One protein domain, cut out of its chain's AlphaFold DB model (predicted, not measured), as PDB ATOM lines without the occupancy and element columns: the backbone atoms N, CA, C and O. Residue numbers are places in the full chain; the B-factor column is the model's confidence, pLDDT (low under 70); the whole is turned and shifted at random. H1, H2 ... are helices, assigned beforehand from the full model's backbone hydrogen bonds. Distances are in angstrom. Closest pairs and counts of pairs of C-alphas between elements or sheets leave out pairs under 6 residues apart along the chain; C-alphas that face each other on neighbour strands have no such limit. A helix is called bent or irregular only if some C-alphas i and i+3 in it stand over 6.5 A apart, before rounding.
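This is residues 139 to 226 of the 784 residues of the protein "CACNA1F protein" of Symbiodinium sp. CCMP2592 (UniProt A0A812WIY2). This is a long helical hairpin: H1 runs out, a short loop turns the chain round, and H2 folds back side by side with the long arm of H1. The first few residues of H1 bend off at an angle, and the last residues of H2, 219 to 226, stick out at the open end. The printed part has 88 residues with two named helices and no named strand, all helix by class. It is extended, a rod spanning 74 by 18 by 11 A, with a radius of gyration of the C-alphas of 20.7 A.

H1, residues 139 to 174, was assigned as one helix by its hydrogen bonds but is bent: C-alphas 146 and 149 are 6.7 A apart. Its arms H1a, residues 139 to 146, and H1b, residues 149 to 174, stand at a steep tilt of 52 degrees. H1b and H2, residues 183 to 226, form a helical hairpin, opposite ways at a shallow tilt of 6 degrees. H2 touches H1b with residues 185 to 203 alone; the closest C-alphas, of Phe 165 and Phe 192, are 6.9 A apart. H1a and H2 are close but not clearly touching, with the C-alphas of Ser 143 and Val 214 closest at 6.9 A. In H1a, H1b and H2 every O i to N i+4 pair is within hydrogen-bond range.

H1a begins at C-alpha 139 (-67.861, -28.121, 22.007) and is 10.7 A long. H1b is 37.9 A long and ends at C-alpha 174 (-16.157, -27.419, 20.320). H2 is 64.7 A long and ends at C-alpha 226 (-83.649, -18.825, 19.478).

The C-alphas farthest apart, of Glu 177 and Glu 226, are 74.5 A apart. The printed part has no cut, and the link from H1 to H2 is short, with 8 residues. Residues 174 to 183 stand free. The pLDDT is under 70 at 28 residues, among them 139 to 144, 175 to 181 and 214 to 226.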
ATOM      1  N   ILE A 139     -68.038 -29.334  22.819       65.88
ATOM      2  CA  ILE A 139     -67.861 -28.121  22.007       65.88
ATOM      3  C   ILE A 139     -66.460 -27.538  22.241       65.88
ATOM      4  O   ILE A 139     -65.761 -27.212  21.283       65.88
ATOM      5  N   LEU A 140     -65.995 -27.511  23.495       66.38
ATOM      6  CA  LEU A 140     -64.624 -27.129  23.837       66.38
ATOM      7  C   LEU A 140     -63.580 -28.035  23.166       66.38
ATOM      8  O   LEU A 140     -62.660 -27.529  22.533       66.38
ATOM      9  N   LEU A 141     -63.716 -29.359  23.230       67.19
ATOM     10  CA  LEU A 141     -62.767 -30.287  22.599       67.19
ATOM     11  C   LEU A 141     -62.796 -30.252  21.071       67.19
ATOM     12  O   LEU A 141     -61.754 -30.398  20.434       67.19
ATOM     13  N   GLU A 142     -63.965 -30.045  20.475       68.00
ATOM     14  CA  GLU A 142     -64.118 -29.866  19.034       68.00
ATOM     15  C   GLU A 142     -63.411 -28.575  18.593       68.00
ATOM     16  O   GLU A 142     -62.618 -28.606  17.652       68.00
ATOM     17  N   SER A 143     -63.541 -27.493  19.372       63.00
ATOM     18  CA  SER A 143     -62.790 -26.250  19.151       63.00
ATOM     19  C   SER A 143     -61.274 -26.400  19.358       63.00
ATOM     20  O   SER A 143     -60.473 -25.838  18.608       63.00
ATOM     21  N   LEU A 144     -60.849 -27.224  20.326       69.56
ATOM     22  CA  LEU A 144     -59.437 -27.540  20.545       69.56
ATOM     23  C   LEU A 144     -58.871 -28.354  19.380       69.56
ATOM     24  O   LEU A 144     -57.766 -28.072  18.921       69.56
ATOM     25  N   THR A 145     -59.638 -29.309  18.858       70.38
ATOM     26  CA  THR A 145     -59.235 -30.151  17.723       70.38
ATOM     27  C   THR A 145     -59.053 -29.318  16.452       70.38
ATOM     28  O   THR A 145     -58.076 -29.520  15.731       70.38
ATOM     29  N   GLU A 146     -59.913 -28.318  16.218       66.56
ATOM     30  CA  GLU A 146     -59.735 -27.347  15.127       66.56
ATOM     31  C   GLU A 146     -58.449 -26.510  15.301       66.56
ATOM     32  O   GLU A 146     -57.746 -26.236  14.325       66.56
ATOM     33  N   SER A 147     -58.072 -26.171  16.540       71.31
ATOM     34  CA  SER A 147     -56.843 -25.410  16.833       71.31
ATOM     35  C   SER A 147     -55.541 -26.220  16.740       71.31
ATOM     36  O   SER A 147     -54.469 -25.640  16.537       71.31
ATOM     37  N   MET A 148     -55.610 -27.554  16.850       74.19
ATOM     38  CA  MET A 148     -54.418 -28.412  16.918       74.19
ATOM     39  C   MET A 148     -53.541 -28.330  15.666       74.19
ATOM     40  O   MET A 148     -52.323 -28.462  15.775       74.19
ATOM     41  N   ASN A 149     -54.126 -28.070  14.492       75.56
ATOM     42  CA  ASN A 149     -53.355 -27.922  13.257       75.56
ATOM     43  C   ASN A 149     -52.411 -26.710  13.338       75.56
ATOM     44  O   ASN A 149     -51.230 -26.814  13.018       75.56
ATOM     45  N   VAL A 150     -52.895 -25.574  13.845       74.94
ATOM     46  CA  VAL A 150     -52.062 -24.370  13.969       74.94
ATOM     47  C   VAL A 150     -51.087 -24.480  15.139       74.94
ATOM     48  O   VAL A 150     -49.927 -24.096  15.003       74.94
ATOM     49  N   LEU A 151     -51.511 -25.086  16.254       79.12
ATOM     50  CA  LEU A 151     -50.618 -25.383  17.376       79.12
ATOM     51  C   LEU A 151     -49.442 -26.274  16.945       79.12
ATOM     52  O   LEU A 151     -48.318 -26.057  17.391       79.12
ATOM     53  N   GLY A 152     -49.677 -27.231  16.042       83.62
ATOM     54  CA  GLY A 152     -48.630 -28.081  15.475       83.62
ATOM     55  C   GLY A 152     -47.554 -27.281  14.739       83.62
ATOM     56  O   GLY A 152     -46.364 -27.469  14.993       83.62
ATOM     57  N   TRP A 153     -47.954 -26.332  13.888       84.88
ATOM     58  CA  TRP A 153     -47.007 -25.457  13.186       84.88
ATOM     59  C   TRP A 153     -46.247 -24.522  14.133       84.88
ATOM     60  O   TRP A 153     -45.048 -24.309  13.951       84.88
ATOM     61  N   LEU A 154     -46.905 -24.013  15.177       83.38
ATOM     62  CA  LEU A 154     -46.265 -23.190  16.209       83.38
ATOM     63  C   LEU A 154     -45.252 -23.992  17.038       83.38
ATOM     64  O   LEU A 154     -44.167 -23.494  17.338       83.38
ATOM     65  N   LEU A 155     -45.562 -25.252  17.355       85.38
ATOM     66  CA  LEU A 155     -44.643 -26.152  18.047       85.38
ATOM     67  C   LEU A 155     -43.408 -26.455  17.191       85.38
ATOM     68  O   LEU A 155     -42.294 -26.401  17.702       85.38
ATOM     69  N   ILE A 156     -43.586 -26.713  15.890       89.94
ATOM     70  CA  ILE A 156     -42.469 -26.888  14.946       89.94
ATOM     71  C   ILE A 156     -41.568 -25.650  14.946       89.94
ATOM     72  O   ILE A 156     -40.346 -25.780  14.925       89.94
ATOM     73  N   LEU A 157     -42.158 -24.458  15.009       86.00
ATOM     74  CA  LEU A 157     -41.425 -23.198  15.012       86.00
ATOM     75  C   LEU A 157     -40.657 -22.950  16.328       86.00
ATOM     76  O   LEU A 157     -39.532 -22.454  16.293       86.00
ATOM     77  N   ILE A 158     -41.200 -23.347  17.484       87.88
ATOM     78  CA  ILE A 158     -40.444 -23.333  18.750       87.88
ATOM     79  C   ILE A 158     -39.310 -24.360  18.713       87.88
ATOM     80  O   ILE A 158     -38.176 -24.041  19.070       87.88
ATOM     81  N   LEU A 159     -39.607 -25.593  18.298       90.38
ATOM     82  CA  LEU A 159     -38.630 -26.678  18.272       90.38
ATOM     83  C   LEU A 159     -37.479 -26.371  17.312       90.38
ATOM     84  O   LEU A 159     -36.331 -26.656  17.642       90.38
ATOM     85  N   SER A 160     -37.758 -25.744  16.167       91.31
ATOM     86  CA  SER A 160     -36.714 -25.313  15.238       91.31
ATOM     87  C   SER A 160     -35.835 -24.216  15.841       91.31
ATOM     88  O   SER A 160     -34.615 -24.305  15.729       91.31
ATOM     89  N   ASN A 161     -36.412 -23.240  16.553       89.44
ATOM     90  CA  ASN A 161     -35.646 -22.216  17.266       89.44
ATOM     91  C   ASN A 161     -34.729 -22.836  18.333       89.44
ATOM     92  O   ASN A 161     -33.529 -22.566  18.354       89.44
ATOM     93  N   VAL A 162     -35.267 -23.720  19.180       90.75
ATOM     94  CA  VAL A 162     -34.478 -24.429  20.202       90.75
ATOM     95  C   VAL A 162     -33.364 -25.253  19.555       90.75
ATOM     96  O   VAL A 162     -32.230 -25.219  20.026       90.75
ATOM     97  N   TYR A 163     -33.649 -25.945  18.451       94.00
ATOM     98  CA  TYR A 163     -32.668 -26.759  17.737       94.00
ATOM     99  C   TYR A 163     -31.532 -25.927  17.124       94.00
ATOM    100  O   TYR A 163     -30.364 -26.280  17.289       94.00
ATOM    101  N   ILE A 164     -31.847 -24.802  16.470       91.38
ATOM    102  CA  ILE A 164     -30.846 -23.911  15.860       91.38
ATOM    103  C   ILE A 164     -29.892 -23.368  16.927       91.38
ATOM    104  O   ILE A 164     -28.676 -23.444  16.762       91.38
ATOM    105  N   PHE A 165     -30.417 -22.866  18.047       88.88
ATOM    106  CA  PHE A 165     -29.564 -22.359  19.121       88.88
ATOM    107  C   PHE A 165     -28.816 -23.477  19.853       88.88
ATOM    108  O   PHE A 165     -27.655 -23.288  20.205       88.88
ATOM    109  N   SER A 166     -29.412 -24.665  20.002       88.38
ATOM    110  CA  SER A 166     -28.709 -25.847  20.517       88.38
ATOM    111  C   SER A 166     -27.505 -26.220  19.648       88.38
ATOM    112  O   SER A 166     -26.452 -26.546  20.193       88.38
ATOM    113  N   LEU A 167     -27.626 -26.150  18.318       89.00
ATOM    114  CA  LEU A 167     -26.507 -26.365  17.393       89.00
ATOM    115  C   LEU A 167     -25.427 -25.292  17.555       89.00
ATOM    116  O   LEU A 167     -24.260 -25.641  17.694       89.00
ATOM    117  N   ILE A 168     -25.810 -24.010  17.617       86.50
ATOM    118  CA  ILE A 168     -24.867 -22.893  17.811       86.50
ATOM    119  C   ILE A 168     -24.079 -23.064  19.115       86.50
ATOM    120  O   ILE A 168     -22.861 -22.898  19.116       86.50
ATOM    121  N   PHE A 169     -24.744 -23.419  20.219       85.25
ATOM    122  CA  PHE A 169     -24.073 -23.644  21.502       85.25
ATOM    123  C   PHE A 169     -23.180 -24.888  21.486       85.25
ATOM    124  O   PHE A 169     -22.072 -24.839  22.015       85.25
ATOM    125  N   THR A 170     -23.625 -25.974  20.847       85.75
ATOM    126  CA  THR A 170     -22.827 -27.204  20.724       85.75
ATOM    127  C   THR A 170     -21.578 -26.961  19.881       85.75
ATOM    128  O   THR A 170     -20.485 -27.331  20.299       85.75
ATOM    129  N   GLU A 171     -21.693 -26.275  18.740       81.69
ATOM    130  CA  GLU A 171     -20.524 -25.898  17.941       81.69
ATOM    131  C   GLU A 171     -19.612 -24.928  18.685       81.69
ATOM    132  O   GLU A 171     -18.404 -25.124  18.680       81.69
ATOM    133  N   SER A 172     -20.165 -23.931  19.383       75.31
ATOM    134  CA  SER A 172     -19.360 -22.983  20.166       75.31
ATOM    135  C   SER A 172     -18.544 -23.687  21.258       75.31
ATOM    136  O   SER A 172     -17.394 -23.319  21.466       75.31
ATOM    137  N   SER A 173     -19.087 -24.740  21.889       74.00
ATOM    138  CA  SER A 173     -18.358 -25.554  22.880       74.00
ATOM    139  C   SER A 173     -17.205 -26.372  22.287       74.00
ATOM    140  O   SER A 173     -16.248 -26.694  22.985       74.00
ATOM    141  N   LEU A 174     -17.246 -26.695  20.989       72.56
ATOM    142  CA  LEU A 174     -16.157 -27.419  20.320       72.56
ATOM    143  C   LEU A 174     -14.934 -26.523  20.062       72.56
ATOM    144  O   LEU A 174     -13.830 -27.041  19.909       72.56
ATOM    145  N   TRP A 175     -15.107 -25.196  20.042       65.25
ATOM    146  CA  TRP A 175     -14.022 -24.222  19.873       65.25
ATOM    147  C   TRP A 175     -13.381 -23.781  21.201       65.25
ATOM    148  O   TRP A 175     -12.542 -22.879  21.180       65.25
ATOM    149  N   ASP A 176     -13.715 -24.419  22.334       59.88
ATOM    150  CA  ASP A 176     -13.192 -24.104  23.680       59.88
ATOM    151  C   ASP A 176     -11.648 -24.174  23.791       59.88
ATOM    152  O   ASP A 176     -11.068 -23.658  24.747       59.88
ATOM    153  N   GLU A 177     -10.947 -24.744  22.801       59.50
ATOM    154  CA  GLU A 177      -9.478 -24.677  22.704       59.50
ATOM    155  C   GLU A 177      -8.940 -23.291  22.281       59.50
ATOM    156  O   GLU A 177      -7.752 -23.009  22.453       59.50
ATOM    157  N   ILE A 178      -9.786 -22.384  21.777       57.38
ATOM    158  CA  ILE A 178      -9.411 -21.028  21.352       57.38
ATOM    159  C   ILE A 178     -10.040 -20.018  22.321       57.38
ATOM    160  O   ILE A 178     -11.218 -19.690  22.234       57.38
ATOM    161  N   ALA A 179      -9.235 -19.493  23.245       56.69
ATOM    162  CA  ALA A 179      -9.624 -18.563  24.310       56.69
ATOM    163  C   ALA A 179     -10.106 -17.171  23.819       56.69
ATOM    164  O   ALA A 179      -9.493 -16.148  24.134       56.69
ATOM    165  N   ILE A 180     -11.205 -17.090  23.060       57.19
ATOM    166  CA  ILE A 180     -11.773 -15.825  22.572       57.19
ATOM    167  C   ILE A 180     -13.212 -15.630  23.088       57.19
ATOM    168  O   ILE A 180     -14.184 -15.980  22.442       57.19
ATOM    169  N   LEU A 181     -13.287 -14.948  24.239       60.97
ATOM    170  CA  LEU A 181     -14.288 -13.977  24.735       60.97
ATOM    171  C   LEU A 181     -15.741 -14.411  25.105       60.97
ATOM    172  O   LEU A 181     -16.598 -14.456  24.242       60.97
ATOM    173  N   PRO A 182     -16.140 -14.477  26.393       73.69
ATOM    174  CA  PRO A 182     -17.485 -14.899  26.845       73.69
ATOM    175  C   PRO A 182     -18.684 -14.023  26.411       73.69
ATOM    176  O   PRO A 182     -19.835 -14.435  26.559       73.69
ATOM    177  N   TRP A 183     -18.463 -12.817  25.874       78.81
ATOM    178  CA  TRP A 183     -19.560 -11.903  25.523       78.81
ATOM    179  C   TRP A 183     -20.367 -12.354  24.299       78.81
ATOM    180  O   TRP A 183     -21.547 -12.030  24.231       78.81
ATOM    181  N   HIS A 184     -19.777 -13.092  23.346       79.75
ATOM    182  CA  HIS A 184     -20.506 -13.553  22.156       79.75
ATOM    183  C   HIS A 184     -21.482 -14.689  22.505       79.75
ATOM    184  O   HIS A 184     -22.607 -14.690  22.013       79.75
ATOM    185  N   LEU A 185     -21.098 -15.585  23.423       79.56
ATOM    186  CA  LEU A 185     -21.980 -16.589  24.029       79.56
ATOM    187  C   LEU A 185     -23.090 -15.939  24.867       79.56
ATOM    188  O   LEU A 185     -24.253 -16.328  24.781       79.56
ATOM    189  N   ALA A 186     -22.757 -14.906  25.649       81.50
ATOM    190  CA  ALA A 186     -23.760 -14.139  26.386       81.50
ATOM    191  C   ALA A 186     -24.733 -13.411  25.438       81.50
ATOM    192  O   ALA A 186     -25.940 -13.399  25.675       81.50
ATOM    193  N   ALA A 187     -24.231 -12.844  24.338       85.62
ATOM    194  CA  ALA A 187     -25.044 -12.182  23.325       85.62
ATOM    195  C   ALA A 187     -25.948 -13.174  22.577       85.62
ATOM    196  O   ALA A 187     -27.132 -12.891  22.406       85.62
ATOM    197  N   SER A 188     -25.443 -14.346  22.178       85.38
ATOM    198  CA  SER A 188     -26.259 -15.376  21.520       85.38
ATOM    199  C   SER A 188     -27.338 -15.935  22.450       85.38
ATOM    200  O   SER A 188     -28.468 -16.140  22.007       85.38
ATOM    201  N   PHE A 189     -27.053 -16.076  23.749       86.06
ATOM    202  CA  PHE A 189     -28.053 -16.423  24.762       86.06
ATOM    203  C   PHE A 189     -29.124 -15.336  24.937       86.06
ATOM    204  O   PHE A 189     -30.314 -15.647  24.966       86.06
ATOM    205  N   LEU A 190     -28.739 -14.056  24.986       88.88
ATOM    206  CA  LEU A 190     -29.702 -12.950  25.053       88.88
ATOM    207  C   LEU A 190     -30.598 -12.889  23.810       88.88
ATOM    208  O   LEU A 190     -31.802 -12.665  23.936       88.88
ATOM    209  N   VAL A 191     -30.040 -13.138  22.622       90.69
ATOM    210  CA  VAL A 191     -30.815 -13.226  21.375       90.69
ATOM    211  C   VAL A 191     -31.769 -14.420  21.414       90.69
ATOM    212  O   VAL A 191     -32.941 -14.259  21.078       90.69
ATOM    213  N   PHE A 192     -31.323 -15.590  21.881       91.12
ATOM    214  CA  PHE A 192     -32.193 -16.755  22.070       91.12
ATOM    215  C   PHE A 192     -33.373 -16.449  23.001       91.12
ATOM    216  O   PHE A 192     -34.514 -16.775  22.669       91.12
ATOM    217  N   VAL A 193     -33.122 -15.801  24.144       91.12
ATOM    218  CA  VAL A 193     -34.171 -15.419  25.103       91.12
ATOM    219  C   VAL A 193     -35.128 -14.404  24.480       91.12
ATOM    220  O   VAL A 193     -36.340 -14.584  24.570       91.12
ATOM    221  N   ALA A 194     -34.613 -13.377  23.798       92.06
ATOM    222  CA  ALA A 194     -35.440 -12.374  23.132       92.06
ATOM    223  C   ALA A 194     -36.344 -12.998  22.056       92.06
ATOM    224  O   ALA A 194     -37.548 -12.746  22.041       92.06
ATOM    225  N   VAL A 195     -35.790 -13.863  21.200       91.06
ATOM    226  CA  VAL A 195     -36.560 -14.583  20.176       91.06
ATOM    227  C   VAL A 195     -37.586 -15.506  20.830       91.06
ATOM    228  O   VAL A 195     -38.752 -15.477  20.454       91.06
ATOM    229  N   SER A 196     -37.207 -16.262  21.861       89.75
ATOM    230  CA  SER A 196     -38.122 -17.170  22.567       89.75
ATOM    231  C   SER A 196     -39.280 -16.431  23.243       89.75
ATOM    232  O   SER A 196     -40.408 -16.916  23.209       89.75
ATOM    233  N   LEU A 197     -39.040 -15.238  23.796       90.19
ATOM    234  CA  LEU A 197     -40.089 -14.381  24.357       90.19
ATOM    235  C   LEU A 197     -41.049 -13.873  23.279       90.19
ATOM    236  O   LEU A 197     -42.262 -13.891  23.482       90.19
ATOM    237  N   VAL A 198     -40.530 -13.462  22.118       90.94
ATOM    238  CA  VAL A 198     -41.371 -13.069  20.978       90.94
ATOM    239  C   VAL A 198     -42.239 -14.245  20.533       90.94
ATOM    240  O   VAL A 198     -43.445 -14.073  20.376       90.94
ATOM    241  N   LEU A 199     -41.664 -15.443  20.399       88.75
ATOM    242  CA  LEU A 199     -42.398 -16.647  19.999       88.75
ATOM    243  C   LEU A 199     -43.440 -17.090  21.037       88.75
ATOM    244  O   LEU A 199     -44.545 -17.484  20.674       88.75
ATOM    245  N   ALA A 200     -43.134 -16.992  22.329       85.62
ATOM    246  CA  ALA A 200     -44.104 -17.282  23.383       85.62
ATOM    247  C   ALA A 200     -45.283 -16.295  23.344       85.62
ATOM    248  O   ALA A 200     -46.443 -16.695  23.433       85.62
ATOM    249  N   ASN A 201     -45.001 -15.006  23.140       86.75
ATOM    250  CA  ASN A 201     -46.030 -13.972  23.070       86.75
ATOM    251  C   ASN A 201     -46.896 -14.084  21.806       86.75
ATOM    252  O   ASN A 201     -48.102 -13.837  21.877       86.75
ATOM    253  N   THR A 202     -46.333 -14.495  20.662       86.00
ATOM    254  CA  THR A 202     -47.128 -14.740  19.446       86.00
ATOM    255  C   THR A 202     -48.076 -15.923  19.620       86.00
ATOM    256  O   THR A 202     -49.217 -15.850  19.166       86.00
ATOM    257  N   ILE A 203     -47.662 -16.971  20.336       84.50
ATOM    258  CA  ILE A 203     -48.523 -18.116  20.661       84.50
ATOM    259  C   ILE A 203     -49.650 -17.703  21.605       84.50
ATOM    260  O   ILE A 203     -50.809 -18.007  21.331       84.50
ATOM    261  N   THR A 204     -49.340 -16.968  22.676       83.88
ATOM    262  CA  THR A 204     -50.354 -16.467  23.619       83.88
ATOM    263  C   THR A 204     -51.386 -15.587  22.911       83.88
ATOM    264  O   THR A 204     -52.590 -15.759  23.103       83.88
ATOM    265  N   SER A 205     -50.930 -14.696  22.026       86.25
ATOM    266  CA  SER A 205     -51.803 -13.861  21.194       86.25
ATOM    267  C   SER A 205     -52.691 -14.698  20.265       86.25
ATOM    268  O   SER A 205     -53.904 -14.492  20.195       86.25
ATOM    269  N   PHE A 206     -52.116 -15.704  19.604       82.94
ATOM    270  CA  PHE A 206     -52.854 -16.595  18.718       82.94
ATOM    271  C   PHE A 206     -53.926 -17.408  19.466       82.94
ATOM    272  O   PHE A 206     -55.073 -17.461  19.019       82.94
ATOM    273  N   ILE A 207     -53.601 -17.972  20.633       77.81
ATOM    274  CA  ILE A 207     -54.556 -18.716  21.471       77.81
ATOM    275  C   ILE A 207     -55.705 -17.805  21.924       77.81
ATOM    276  O   ILE A 207     -56.870 -18.189  21.811       77.81
ATOM    277  N   CYS A 208     -55.401 -16.579  22.356       80.19
ATOM    278  CA  CYS A 208     -56.415 -15.589  22.724       80.19
ATOM    279  C   CYS A 208     -57.339 -15.252  21.533       80.19
ATOM    280  O   CYS A 208     -58.568 -15.206  21.664       80.19
ATOM    281  N   SER A 209     -56.771 -15.111  20.330       80.12
ATOM    282  CA  SER A 209     -57.547 -14.863  19.109       80.12
ATOM    283  C   SER A 209     -58.510 -16.013  18.781       80.12
ATOM    284  O   SER A 209     -59.672 -15.766  18.454       80.12
ATOM    285  N   LEU A 210     -58.074 -17.267  18.960       71.69
ATOM    286  CA  LEU A 210     -58.904 -18.453  18.747       71.69
ATOM    287  C   LEU A 210     -60.061 -18.533  19.746       71.69
ATOM    288  O   LEU A 210     -61.200 -18.747  19.336       71.69
ATOM    289  N   GLN A 211     -59.806 -18.297  21.035       66.94
ATOM    290  CA  GLN A 211     -60.860 -18.266  22.059       66.94
ATOM    291  C   GLN A 211     -61.931 -17.211  21.752       66.94
ATOM    292  O   GLN A 211     -63.126 -17.429  21.962       66.94
ATOM    293  N   THR A 212     -61.520 -16.074  21.188       70.44
ATOM    294  CA  THR A 212     -62.443 -15.004  20.793       70.44
ATOM    295  C   THR A 212     -63.314 -15.402  19.594       70.44
ATOM    296  O   THR A 212     -64.477 -15.014  19.516       70.44
ATOM    297  N   ILE A 213     -62.780 -16.184  18.650       70.12
ATOM    298  CA  ILE A 213     -63.538 -16.698  17.496       70.12
ATOM    299  C   ILE A 213     -64.544 -17.763  17.948       70.12
ATOM    300  O   ILE A 213     -65.706 -17.727  17.544       70.12
ATOM    301  N   VAL A 214     -64.122 -18.675  18.825       65.81
ATOM    302  CA  VAL A 214     -64.976 -19.750  19.350       65.81
ATOM    303  C   VAL A 214     -66.118 -19.188  20.205       65.81
ATOM    304  O   VAL A 214     -67.266 -19.582  20.009       65.81
ATOM    305  N   SER A 215     -65.851 -18.203  21.071       62.84
ATOM    306  CA  SER A 215     -66.890 -17.561  21.901       62.84
ATOM    307  C   SER A 215     -67.902 -16.738  21.097       62.84
ATOM    308  O   SER A 215     -69.042 -16.551  21.523       62.84
ATOM    309  N   LYS A 216     -67.518 -16.238  19.917       64.50
ATOM    310  CA  LYS A 216     -68.468 -15.630  18.974       64.50
ATOM    311  C   LYS A 216     -69.365 -16.686  18.343       64.50
ATOM    312  O   LYS A 216     -70.577 -16.547  18.410       64.50
ATOM    313  N   ARG A 217     -68.777 -17.776  17.842       66.00
ATOM    314  CA  ARG A 217     -69.522 -18.867  17.203       66.00
ATOM    315  C   ARG A 217     -70.533 -19.518  18.148       66.00
ATOM    316  O   ARG A 217     -71.604 -19.911  17.707       66.00
ATOM    317  N   GLU A 218     -70.214 -19.617  19.439       62.12
ATOM    318  CA  GLU A 218     -71.157 -20.112  20.447       62.12
ATOM    319  C   GLU A 218     -72.355 -19.172  20.636       62.12
ATOM    320  O   GLU A 218     -73.488 -19.647  20.674       62.12
ATOM    321  N   ARG A 219     -72.131 -17.851  20.687       58.03
ATOM    322  CA  ARG A 219     -73.220 -16.863  20.760       58.03
ATOM    323  C   ARG A 219     -74.090 -16.874  19.509       58.03
ATOM    324  O   ARG A 219     -75.306 -16.909  19.643       58.03
ATOM    325  N   ASP A 220     -73.482 -16.920  18.327       64.56
ATOM    326  CA  ASP A 220     -74.217 -16.978  17.059       64.56
ATOM    327  C   ASP A 220     -75.092 -18.243  16.995       64.56
ATOM    328  O   ASP A 220     -76.262 -18.183  16.635       64.56
ATOM    329  N   LEU A 221     -74.581 -19.381  17.480       64.88
ATOM    330  CA  LEU A 221     -75.326 -20.643  17.527       64.88
ATOM    331  C   LEU A 221     -76.457 -20.657  18.572       64.88
ATOM    332  O   LEU A 221     -77.394 -21.446  18.448       64.88
ATOM    333  N   ILE A 222     -76.374 -19.830  19.620       63.59
ATOM    334  CA  ILE A 222     -77.478 -19.606  20.567       63.59
ATOM    335  C   ILE A 222     -78.553 -18.736  19.910       63.59
ATOM    336  O   ILE A 222     -79.729 -19.079  19.990       63.59
ATOM    337  N   ILE A 223     -78.152 -17.668  19.216       65.56
ATOM    338  CA  ILE A 223     -79.063 -16.768  18.497       65.56
ATOM    339  C   ILE A 223     -79.833 -17.532  17.414       65.56
ATOM    340  O   ILE A 223     -81.055 -17.440  17.359       65.56
ATOM    341  N   ASP A 224     -79.149 -18.351  16.613       66.06
ATOM    342  CA  ASP A 224     -79.786 -19.148  15.557       66.06
ATOM    343  C   ASP A 224     -80.822 -20.137  16.116       66.06
ATOM    344  O   ASP A 224     -81.872 -20.355  15.514       66.06
ATOM    345  N   LYS A 225     -80.560 -20.718  17.294       66.81
ATOM    346  CA  LYS A 225     -81.516 -21.614  17.964       66.81
ATOM    347  C   LYS A 225     -82.742 -20.879  18.483       66.81
ATOM    348  O   LYS A 225     -83.835 -21.433  18.412       66.81
ATOM    349  N   GLU A 226     -82.555 -19.671  19.002       61.59
ATOM    350  CA  GLU A 226     -83.649 -18.825  19.478       61.59
ATOM    351  C   GLU A 226     -84.537 -18.375  18.309       61.59
ATOM    352  O   GLU A 226     -85.762 -18.425  18.396       61.59
TER     353      GLU A 226